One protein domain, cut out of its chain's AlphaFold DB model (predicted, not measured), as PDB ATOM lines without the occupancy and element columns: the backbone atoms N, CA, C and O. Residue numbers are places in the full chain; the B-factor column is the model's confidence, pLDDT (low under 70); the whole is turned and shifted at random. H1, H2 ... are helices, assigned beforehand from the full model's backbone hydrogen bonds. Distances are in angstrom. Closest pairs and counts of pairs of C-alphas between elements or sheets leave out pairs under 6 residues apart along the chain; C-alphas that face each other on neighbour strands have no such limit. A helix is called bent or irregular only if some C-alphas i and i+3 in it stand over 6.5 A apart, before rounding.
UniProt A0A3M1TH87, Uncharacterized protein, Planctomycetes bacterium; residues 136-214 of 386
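Overview. This is residues 136 to 214 of the 386 residues of an uncharacterized protein of Planctomycetes bacterium (UniProt A0A3M1TH87). A long helix, H4, packs with residues 190 to 197 on a small up-and-down bundle, H1, H2 and H3, each running against the one before; residues 206 to 214 stick out. The 79 printed residues, all helix in class, hold H1 to H4 in chain order. The elongated whole, 47 by 24 by 16 A, is only just compact, close to loose: radius of gyration of the C-alphas 13.8 A.

Along the chain. Find C-alpha 190 at (119.043, 169.635, 198.014); H4, residues 190 to 213, runs 33.7 A to C-alpha 213 at (120.763, 178.970, 165.660). Look next for H2 at 156 to 168, 18.7 A, irregular with C-alphas 158 and 161 7.0 A apart; H3 at 173 to 186, 19.8 A; H1 at 136 to 148, 18.0 A.

Arrangement. The hub, H2, touches H4's residues 190 to 197 at 8 degrees, a shallow tilt; closest C-alphas, Val 162 and Ala 194, 5.4 A. H2 forms hairpins with H3 (Met 166 to Ala 176, closest C-alphas, 5.9 A) and H1 (Ala 144 to Pro 156, closest C-alphas, 5.3 A). O i to N i+4 pairs are within hydrogen-bond range throughout H1 and H3, 7 of 9 in H2, 19 of 20 in H4.

Size, cuts and confidence. The printed part has no cut and no long link; pLDDT is under 70 in 21 residues, among them 200 to 214.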
ATOM      1  N   ARG A 136     134.532 161.140 189.028       79.81
ATOM      2  CA  ARG A 136     133.319 161.707 189.640       79.81
ATOM      3  C   ARG A 136     132.918 161.072 190.970       79.81
ATOM      4  O   ARG A 136     132.631 161.800 191.918       79.81
ATOM      5  N   THR A 137     132.912 159.748 191.076       79.00
ATOM      6  CA  THR A 137     132.576 159.011 192.306       79.00
ATOM      7  C   THR A 137     133.668 159.157 193.368       79.00
ATOM      8  O   THR A 137     133.375 159.205 194.561       79.00
ATOM      9  N   LYS A 138     134.933 159.280 192.953       85.06
ATOM     10  CA  LYS A 138     136.106 159.487 193.823       85.06
ATOM     11  C   LYS A 138     135.989 160.856 194.487       85.06
ATOM     12  O   LYS A 138     136.011 160.970 195.710       85.06
ATOM     13  N   LEU A 139     135.738 161.856 193.652       87.75
ATOM     14  CA  LEU A 139     135.472 163.232 194.027       87.75
ATOM     15  C   LEU A 139     134.192 163.374 194.871       87.75
ATOM     16  O   LEU A 139     134.157 164.155 195.820       87.75
ATOM     17  N   TRP A 140     133.147 162.594 194.570       90.81
ATOM     18  CA  TRP A 140     131.940 162.541 195.393       90.81
ATOM     19  C   TRP A 140     132.219 161.967 196.781       90.81
ATOM     20  O   TRP A 140     131.771 162.553 197.756       90.81
ATOM     21  N   ARG A 141     132.969 160.864 196.908       86.50
ATOM     22  CA  ARG A 141     133.308 160.291 198.224       86.50
ATOM     23  C   ARG A 141     134.083 161.275 199.090       86.50
ATOM     24  O   ARG A 141     133.799 161.379 200.279       86.50
ATOM     25  N   GLU A 142     135.014 162.023 198.500       91.31
ATOM     26  CA  GLU A 142     135.728 163.086 199.209       91.31
ATOM     27  C   GLU A 142     134.762 164.173 199.710       91.31
ATOM     28  O   GLU A 142     134.808 164.571 200.876       91.31
ATOM     29  N   LEU A 143     133.839 164.622 198.856       90.62
ATOM     30  CA  LEU A 143     132.824 165.605 199.228       90.62
ATOM     31  C   LEU A 143     131.839 165.068 200.280       90.62
ATOM     32  O   LEU A 143     131.528 165.778 201.233       90.62
ATOM     33  N   ALA A 144     131.381 163.826 200.140       87.62
ATOM     34  CA  ALA A 144     130.477 163.161 201.071       87.62
ATOM     35  C   ALA A 144     131.116 163.040 202.456       87.62
ATOM     36  O   ALA A 144     130.509 163.462 203.435       87.62
ATOM     37  N   HIS A 145     132.379 162.610 202.529       88.06
ATOM     38  CA  HIS A 145     133.136 162.583 203.779       88.06
ATOM     39  C   HIS A 145     133.213 163.979 204.422       88.06
ATOM     40  O   HIS A 145     133.052 164.128 205.632       88.06
ATOM     41  N   ARG A 146     133.410 165.042 203.630       88.56
ATOM     42  CA  ARG A 146     133.404 166.429 204.137       88.56
ATOM     43  C   ARG A 146     132.021 166.893 204.609       88.56
ATOM     44  O   ARG A 146     131.956 167.700 205.533       88.56
ATOM     45  N   LEU A 147     130.942 166.420 203.986       85.69
ATOM     46  CA  LEU A 147     129.564 166.706 204.397       85.69
ATOM     47  C   LEU A 147     129.192 165.980 205.694       85.69
ATOM     48  O   LEU A 147     128.576 166.594 206.558       85.69
ATOM     49  N   GLU A 148     129.614 164.726 205.864       85.75
ATOM     50  CA  GLU A 148     129.388 163.943 207.092       85.75
ATOM     51  C   GLU A 148     130.053 164.581 208.315       85.75
ATOM     52  O   GLU A 148     129.474 164.609 209.397       85.75
ATOM     53  N   HIS A 149     131.245 165.154 208.130       86.38
ATOM     54  CA  HIS A 149     132.002 165.825 209.191       86.38
ATOM     55  C   HIS A 149     131.682 167.326 209.313       86.38
ATOM     56  O   HIS A 149     132.312 168.041 210.096       86.38
ATOM     57  N   SER A 150     130.723 167.833 208.536       81.69
ATOM     58  CA  SER A 150     130.256 169.212 208.664       81.69
ATOM     59  C   SER A 150     129.404 169.354 209.933       81.69
ATOM     60  O   SER A 150     128.499 168.549 210.149       81.69
ATOM     61  N   PRO A 151     129.590 170.413 210.748       79.00
ATOM     62  CA  PRO A 151     128.725 170.677 211.905       79.00
ATOM     63  C   PRO A 151     127.274 170.978 211.496       79.00
ATOM     64  O   PRO A 151     126.362 170.941 212.318       79.00
ATOM     65  N   TYR A 152     127.061 171.277 210.216       73.81
ATOM     66  CA  TYR A 152     125.756 171.392 209.583       73.81
ATOM     67  C   TYR A 152     125.454 170.035 208.950       73.81
ATOM     68  O   TYR A 152     125.710 169.844 207.761       73.81
ATOM     69  N   PHE A 153     125.037 169.074 209.778       57.19
ATOM     70  CA  PHE A 153     124.792 167.697 209.356       57.19
ATOM     71  C   PHE A 153     123.756 167.681 208.228       57.19
ATOM     72  O   PHE A 153     122.564 167.905 208.445       57.19
ATOM     73  N   ALA A 154     124.227 167.452 207.008       62.03
ATOM     74  CA  ALA A 154     123.397 167.343 205.826       62.03
ATOM     75  C   ALA A 154     123.529 165.917 205.309       62.03
ATOM     76  O   ALA A 154     124.649 165.465 205.094       62.03
ATOM     77  N   ASN A 155     122.401 165.225 205.102       77.25
ATOM     78  CA  ASN A 155     122.385 163.891 204.502       77.25
ATOM     79  C   ASN A 155     123.172 163.934 203.174       77.25
ATOM     80  O   ASN A 155     122.669 164.527 202.210       77.25
ATOM     81  N   PRO A 156     124.382 163.342 203.106       78.25
ATOM     82  CA  PRO A 156     125.242 163.452 201.934       78.25
ATOM     83  C   PRO A 156     124.538 162.905 200.697       78.25
ATOM     84  O   PRO A 156     124.603 163.504 199.630       78.25
ATOM     85  N   LEU A 157     123.760 161.831 200.849       78.19
ATOM     86  CA  LEU A 157     123.054 161.182 199.745       78.19
ATOM     87  C   LEU A 157     122.054 162.115 199.049       78.19
ATOM     88  O   LEU A 157     121.878 162.029 197.839       78.19
ATOM     89  N   GLY A 158     121.458 163.063 199.779       77.12
ATOM     90  CA  GLY A 158     120.562 164.059 199.185       77.12
ATOM     91  C   GLY A 158     121.275 165.030 198.238       77.12
ATOM     92  O   GLY A 158     120.655 165.549 197.314       77.12
ATOM     93  N   TRP A 159     122.575 165.263 198.438       85.06
ATOM     94  CA  TRP A 159     123.382 166.190 197.641       85.06
ATOM     95  C   TRP A 159     124.061 165.539 196.432       85.06
ATOM     96  O   TRP A 159     124.514 166.260 195.544       85.06
ATOM     97  N   GLN A 160     124.107 164.205 196.365       87.94
ATOM     98  CA  GLN A 160     124.764 163.481 195.276       87.94
ATOM     99  C   GLN A 160     124.188 163.822 193.889       87.94
ATOM    100  O   GLN A 160     124.978 164.142 192.997       87.94
ATOM    101  N   PRO A 161     122.852 163.840 193.677       81.69
ATOM    102  CA  PRO A 161     122.294 164.163 192.364       81.69
ATOM    103  C   PRO A 161     122.597 165.607 191.951       81.69
ATOM    104  O   PRO A 161     122.978 165.855 190.813       81.69
ATOM    105  N   VAL A 162     122.512 166.550 192.900       83.50
ATOM    106  CA  VAL A 162     122.817 167.976 192.685       83.50
ATOM    107  C   VAL A 162     124.276 168.161 192.270       83.50
ATOM    108  O   VAL A 162     124.579 168.891 191.330       83.50
ATOM    109  N   TYR A 163     125.187 167.486 192.971       89.31
ATOM    110  CA  TYR A 163     126.612 167.538 192.685       89.31
ATOM    111  C   TYR A 163     126.927 166.997 191.284       89.31
ATOM    112  O   TYR A 163     127.626 167.662 190.522       89.31
ATOM    113  N   PHE A 164     126.381 165.837 190.910       86.44
ATOM    114  CA  PHE A 164     126.597 165.274 189.575       86.44
ATOM    115  C   PHE A 164     125.972 166.123 188.468       86.44
ATOM    116  O   PHE A 164     126.646 166.383 187.474       86.44
ATOM    117  N   GLN A 165     124.775 166.671 188.684       84.00
ATOM    118  CA  GLN A 165     124.153 167.601 187.741       84.00
ATOM    119  C   GLN A 165     125.026 168.844 187.506       84.00
ATOM    120  O   GLN A 165     125.171 169.298 186.374       84.00
ATOM    121  N   MET A 166     125.675 169.383 188.543       86.88
ATOM    122  CA  MET A 166     126.630 170.487 188.379       86.88
ATOM    123  C   MET A 166     127.834 170.097 187.518       86.88
ATOM    124  O   MET A 166     128.258 170.885 186.671       86.88
ATOM    125  N   LEU A 167     128.375 168.891 187.703       85.75
ATOM    126  CA  LEU A 167     129.458 168.394 186.853       85.75
ATOM    127  C   LEU A 167     128.994 168.209 185.400       85.75
ATOM    128  O   LEU A 167     129.759 168.503 184.485       85.75
ATOM    129  N   ASP A 168     127.759 167.751 185.174       82.44
ATOM    130  CA  ASP A 168     127.164 167.612 183.832       82.44
ATOM    131  C   ASP A 168     126.956 168.967 183.147       82.44
ATOM    132  O   ASP A 168     127.120 169.101 181.934       82.44
ATOM    133  N   LEU A 169     126.689 170.012 183.933       82.12
ATOM    134  CA  LEU A 169     126.648 171.397 183.465       82.12
ATOM    135  C   LEU A 169     128.044 171.991 183.196       82.12
ATOM    136  O   LEU A 169     128.146 173.145 182.779       82.12
ATOM    137  N   GLY A 170     129.114 171.215 183.392       86.62
ATOM    138  CA  GLY A 170     130.494 171.617 183.124       86.62
ATOM    139  C   GLY A 170     131.164 172.364 184.277       86.62
ATOM    140  O   GLY A 170     132.222 172.967 184.079       86.62
ATOM    141  N   LEU A 171     130.589 172.354 185.486       84.94
ATOM    142  CA  LEU A 171     131.293 172.890 186.650       84.94
ATOM    143  C   LEU A 171     132.454 171.960 187.007       84.94
ATOM    144  O   LEU A 171     132.296 170.751 187.148       84.94
ATOM    145  N   SER A 172     133.628 172.547 187.233       88.44
ATOM    146  CA  SER A 172     134.761 171.842 187.834       88.44
ATOM    147  C   SER A 172     134.386 171.294 189.214       88.44
ATOM    148  O   SER A 172     133.662 171.970 189.956       88.44
ATOM    149  N   HIS A 173     134.986 170.168 189.603       90.75
ATOM    150  CA  HIS A 173     134.859 169.573 190.937       90.75
ATOM    151  C   HIS A 173     134.913 170.599 192.076       90.75
ATOM    152  O   HIS A 173     134.021 170.647 192.917       90.75
ATOM    153  N   GLU A 174     135.933 171.454 192.080       91.88
ATOM    154  CA  GLU A 174     136.175 172.435 193.142       91.88
ATOM    155  C   GLU A 174     134.995 173.402 193.309       91.88
ATOM    156  O   GLU A 174     134.550 173.671 194.427       91.88
ATOM    157  N   LYS A 175     134.440 173.883 192.187       87.19
ATOM    158  CA  LYS A 175     133.279 174.784 192.161       87.19
ATOM    159  C   LYS A 175     132.008 174.077 192.629       87.19
ATOM    160  O   LYS A 175     131.300 174.637 193.467       87.19
ATOM    161  N   ALA A 176     131.744 172.867 192.132       88.50
ATOM    162  CA  ALA A 176     130.583 172.072 192.531       88.50
ATOM    163  C   ALA A 176     130.634 171.726 194.032       88.50
ATOM    164  O   ALA A 176     129.684 171.990 194.768       88.50
ATOM    165  N   SER A 177     131.782 171.261 194.526       90.31
ATOM    166  CA  SER A 177     132.014 170.950 195.941       90.31
ATOM    167  C   SER A 177     131.876 172.174 196.846       90.31
ATOM    168  O   SER A 177     131.187 172.122 197.866       90.31
ATOM    169  N   ALA A 178     132.483 173.308 196.476       88.25
ATOM    170  CA  ALA A 178     132.359 174.550 197.240       88.25
ATOM    171  C   ALA A 178     130.917 175.069 197.268       88.25
ATOM    172  O   ALA A 178     130.493 175.667 198.259       88.25
ATOM    173  N   TYR A 179     130.156 174.868 196.189       88.88
ATOM    174  CA  TYR A 179     128.738 175.193 196.174       88.88
ATOM    175  C   TYR A 179     127.955 174.300 197.137       88.88
ATOM    176  O   TYR A 179     127.294 174.831 198.024       88.88
ATOM    177  N   VAL A 180     128.072 172.974 197.016       87.69
ATOM    178  CA  VAL A 180     127.349 172.005 197.856       87.69
ATOM    179  C   VAL A 180     127.625 172.238 199.343       87.69
ATOM    180  O   VAL A 180     126.688 172.324 200.131       87.69
ATOM    181  N   LEU A 181     128.884 172.460 199.733       88.88
ATOM    182  CA  LEU A 181     129.247 172.747 201.128       88.88
ATOM    183  C   LEU A 181     128.660 174.071 201.641       88.88
ATOM    184  O   LEU A 181     128.257 174.167 202.800       88.88
ATOM    185  N   ARG A 182     128.596 175.110 200.795       84.81
ATOM    186  CA  ARG A 182     127.953 176.384 201.161       84.81
ATOM    187  C   ARG A 182     126.442 176.242 201.255       84.81
ATOM    188  O   ARG A 182     125.859 176.754 202.203       84.81
ATOM    189  N   ALA A 183     125.819 175.549 200.310       82.81
ATOM    190  CA  ALA A 183     124.382 175.323 200.299       82.81
ATOM    191  C   ALA A 183     123.949 174.488 201.517       82.81
ATOM    192  O   ALA A 183     123.024 174.880 202.221       82.81
ATOM    193  N   ALA A 184     124.710 173.450 201.873       81.94
ATOM    194  CA  ALA A 184     124.508 172.688 203.105       81.94
ATOM    195  C   ALA A 184     124.589 173.559 204.377       81.94
ATOM    196  O   ALA A 184     123.882 173.295 205.346       81.94
ATOM    197  N   LYS A 185     125.401 174.627 204.376       83.25
ATOM    198  CA  LYS A 185     125.518 175.579 205.495       83.25
ATOM    199  C   LYS A 185     124.401 176.629 205.536       83.25
ATOM    200  O   LYS A 185     123.993 177.037 206.619       83.25
ATOM    201  N   VAL A 186     123.966 177.126 204.377       78.12
ATOM    202  CA  VAL A 186     122.993 178.233 204.265       78.12
ATOM    203  C   VAL A 186     121.545 177.733 204.359       78.12
ATOM    204  O   VAL A 186     120.661 178.505 204.721       78.12
ATOM    205  N   GLY A 187     121.308 176.441 204.116       69.19
ATOM    206  CA  GLY A 187     120.047 175.770 204.421       69.19
ATOM    207  C   GLY A 187     119.020 175.552 203.299       69.19
ATOM    208  O   GLY A 187     117.954 175.044 203.650       69.19
ATOM    209  N   PRO A 188     119.227 175.854 201.994       75.56
ATOM    210  CA  PRO A 188     118.293 175.343 200.993       75.56
ATOM    211  C   PRO A 188     118.396 173.807 200.925       75.56
ATOM    212  O   PRO A 188     119.507 173.271 200.840       75.56
ATOM    213  N   PRO A 189     117.267 173.076 200.963       76.19
ATOM    214  CA  PRO A 189     117.282 171.628 200.823       76.19
ATOM    215  C   PRO A 189     117.808 171.234 199.431       76.19
ATOM    216  O   PRO A 189     117.552 171.947 198.455       76.19
ATOM    217  N   PRO A 190     118.482 170.076 199.292       71.19
ATOM    218  CA  PRO A 190     119.043 169.635 198.014       71.19
ATOM    219  C   PRO A 190     118.022 169.620 196.870       71.19
ATOM    220  O   PRO A 190     118.348 169.994 195.750       71.19
ATOM    221  N   ALA A 191     116.766 169.266 197.163       67.62
ATOM    222  CA  ALA A 191     115.676 169.257 196.191       67.62
ATOM    223  C   ALA A 191     115.345 170.652 195.629       67.62
ATOM    224  O   ALA A 191     114.993 170.781 194.461       67.62
ATOM    225  N   GLU A 192     115.466 171.709 196.438       72.19
ATOM    226  CA  GLU A 192     115.254 173.078 195.964       72.19
ATOM    227  C   GLU A 192     116.404 173.530 195.063       72.19
ATOM    228  O   GLU A 192     116.164 174.159 194.034       72.19
ATOM    229  N   VAL A 193     117.639 173.153 195.404       73.12
ATOM    230  CA  VAL A 193     118.809 173.417 194.560       73.12
ATOM    231  C   VAL A 193     118.721 172.647 193.241       73.12
ATOM    232  O   VAL A 193     118.945 173.251 192.197       73.12
ATOM    233  N   ALA A 194     118.351 171.363 193.273       69.88
ATOM    234  CA  ALA A 194     118.123 170.552 192.076       69.88
ATOM    235  C   ALA A 194     117.081 171.206 191.164       69.88
ATOM    236  O   ALA A 194     117.352 171.432 189.992       69.88
ATOM    237  N   ARG A 195     115.935 171.624 191.719       70.75
ATOM    238  CA  ARG A 195     114.890 172.313 190.953       70.75
ATOM    239  C   ARG A 195     115.396 173.612 190.320       70.75
ATOM    240  O   ARG A 195     115.083 173.886 189.170       70.75
ATOM    241  N   ILE A 196     116.178 174.417 191.045       73.69
ATOM    242  CA  ILE A 196     116.773 175.644 190.485       73.69
ATOM    243  C   ILE A 196     117.754 175.299 189.359       73.69
ATOM    244  O   ILE A 196     117.773 175.987 188.341       73.69
ATOM    245  N   LEU A 197     118.564 174.247 189.514       70.31
ATOM    246  CA  LEU A 197     119.462 173.783 188.457       70.31
ATOM    247  C   LEU A 197     118.693 173.284 187.238       70.31
ATOM    248  O   LEU A 197     119.091 173.635 186.143       70.31
ATOM    249  N   GLU A 198     117.590 172.557 187.412       68.94
ATOM    250  CA  GLU A 198     116.710 172.112 186.323       68.94
ATOM    251  C   GLU A 198     116.074 173.308 185.589       68.94
ATOM    252  O   GLU A 198     116.218 173.448 184.373       68.94
ATOM    253  N   GLU A 199     115.469 174.241 186.336       71.38
ATOM    254  CA  GLU A 199     114.860 175.471 185.803       71.38
ATOM    255  C   GLU A 199     115.890 176.358 185.070       71.38
ATOM    256  O   GLU A 199     115.568 177.032 184.090       71.38
ATOM    257  N   THR A 200     117.146 176.371 185.531       64.94
ATOM    258  CA  THR A 200     118.230 177.142 184.896       64.94
ATOM    259  C   THR A 200     118.956 176.370 183.798       64.94
ATOM    260  O   THR A 200     119.481 177.003 182.881       64.94
ATOM    261  N   SER A 201     118.958 175.036 183.829       58.28
ATOM    262  CA  SER A 201     119.510 174.190 182.773       58.28
ATOM    263  C   SER A 201     118.636 174.213 181.533       58.28
ATOM    264  O   SER A 201     119.194 174.294 180.446       58.28
ATOM    265  N   ASP A 202     117.309 174.302 181.675       55.75
ATOM    266  CA  ASP A 202     116.409 174.591 180.551       55.75
ATOM    267  C   ASP A 202     116.766 175.928 179.895       55.75
ATOM    268  O   ASP A 202     116.733 176.071 178.676       55.75
ATOM    269  N   LEU A 203     117.188 176.908 180.698       44.91
ATOM    270  CA  LEU A 203     117.633 178.219 180.234       44.91
ATOM    271  C   LEU A 203     119.030 178.167 179.590       44.91
ATOM    272  O   LEU A 203     119.297 178.893 178.633       44.91
ATOM    273  N   ALA A 204     119.921 177.301 180.079       52.59
ATOM    274  CA  ALA A 204     121.230 177.033 179.485       52.59
ATOM    275  C   ALA A 204     121.118 176.216 178.185       52.59
ATOM    276  O   ALA A 204     121.876 176.458 177.247       52.59
ATOM    277  N   GLU A 205     120.152 175.304 178.092       49.69
ATOM    278  CA  GLU A 205     119.837 174.516 176.904       49.69
ATOM    279  C   GLU A 205     119.098 175.362 175.861       49.69
ATOM    280  O   GLU A 205     119.449 175.303 174.686       49.69
ATOM    281  N   LEU A 206     118.181 176.245 176.277       39.72
ATOM    282  CA  LEU A 206     117.616 177.303 175.430       39.72
ATOM    283  C   LEU A 206     118.704 178.230 174.897       39.72
ATOM    284  O   LEU A 206     118.671 178.568 173.724       39.72
ATOM    285  N   ARG A 207     119.699 178.605 175.713       42.59
ATOM    286  CA  ARG A 207     120.848 179.413 175.270       42.59
ATOM    287  C   ARG A 207     121.787 178.655 174.343       42.59
ATOM    288  O   ARG A 207     122.263 179.258 173.396       42.59
ATOM    289  N   ARG A 208     122.039 177.360 174.573       49.16
ATOM    290  CA  ARG A 208     122.797 176.515 173.633       49.16
ATOM    291  C   ARG A 208     122.048 176.365 172.313       49.16
ATOM    292  O   ARG A 208     122.668 176.516 171.274       49.16
ATOM    293  N   LYS A 209     120.732 176.142 172.338       42.81
ATOM    294  CA  LYS A 209     119.890 176.070 171.133       42.81
ATOM    295  C   LYS A 209     119.848 177.412 170.392       42.81
ATOM    296  O   LYS A 209     120.090 177.427 169.193       42.81
ATOM    297  N   LEU A 210     119.696 178.535 171.103       36.41
ATOM    298  CA  LEU A 210     119.775 179.879 170.510       36.41
ATOM    299  C   LEU A 210     121.174 180.212 169.967       36.41
ATOM    300  O   LEU A 210     121.282 180.879 168.948       36.41
ATOM    301  N   ALA A 211     122.244 179.775 170.637       42.50
ATOM    302  CA  ALA A 211     123.626 180.000 170.206       42.50
ATOM    303  C   ALA A 211     124.026 179.117 169.011       42.50
ATOM    304  O   ALA A 211     124.913 179.486 168.251       42.50
ATOM    305  N   VAL A 212     123.370 177.967 168.837       45.03
ATOM    306  CA  VAL A 212     123.515 177.109 167.654       45.03
ATOM    307  C   VAL A 212     122.712 177.666 166.469       45.03
ATOM    308  O   VAL A 212     123.192 177.600 165.343       45.03
ATOM    309  N   GLU A 213     121.541 178.272 166.704       35.81
ATOM    310  CA  GLU A 213     120.763 178.970 165.660       35.81
ATOM    311  C   GLU A 213     121.358 180.330 165.257       35.81
ATOM    312  O   GLU A 213     121.196 180.767 164.120       35.81
ATOM    313  N   GLN A 214     122.070 181.003 166.161       35.91
ATOM    314  CA  GLN A 214     122.764 182.262 165.893       35.91
ATOM    315  C   GLN A 214     124.259 182.007 165.701       35.91
ATOM    316  O   GLN A 214     125.083 182.334 166.554       35.91
TER     317      GLN A 214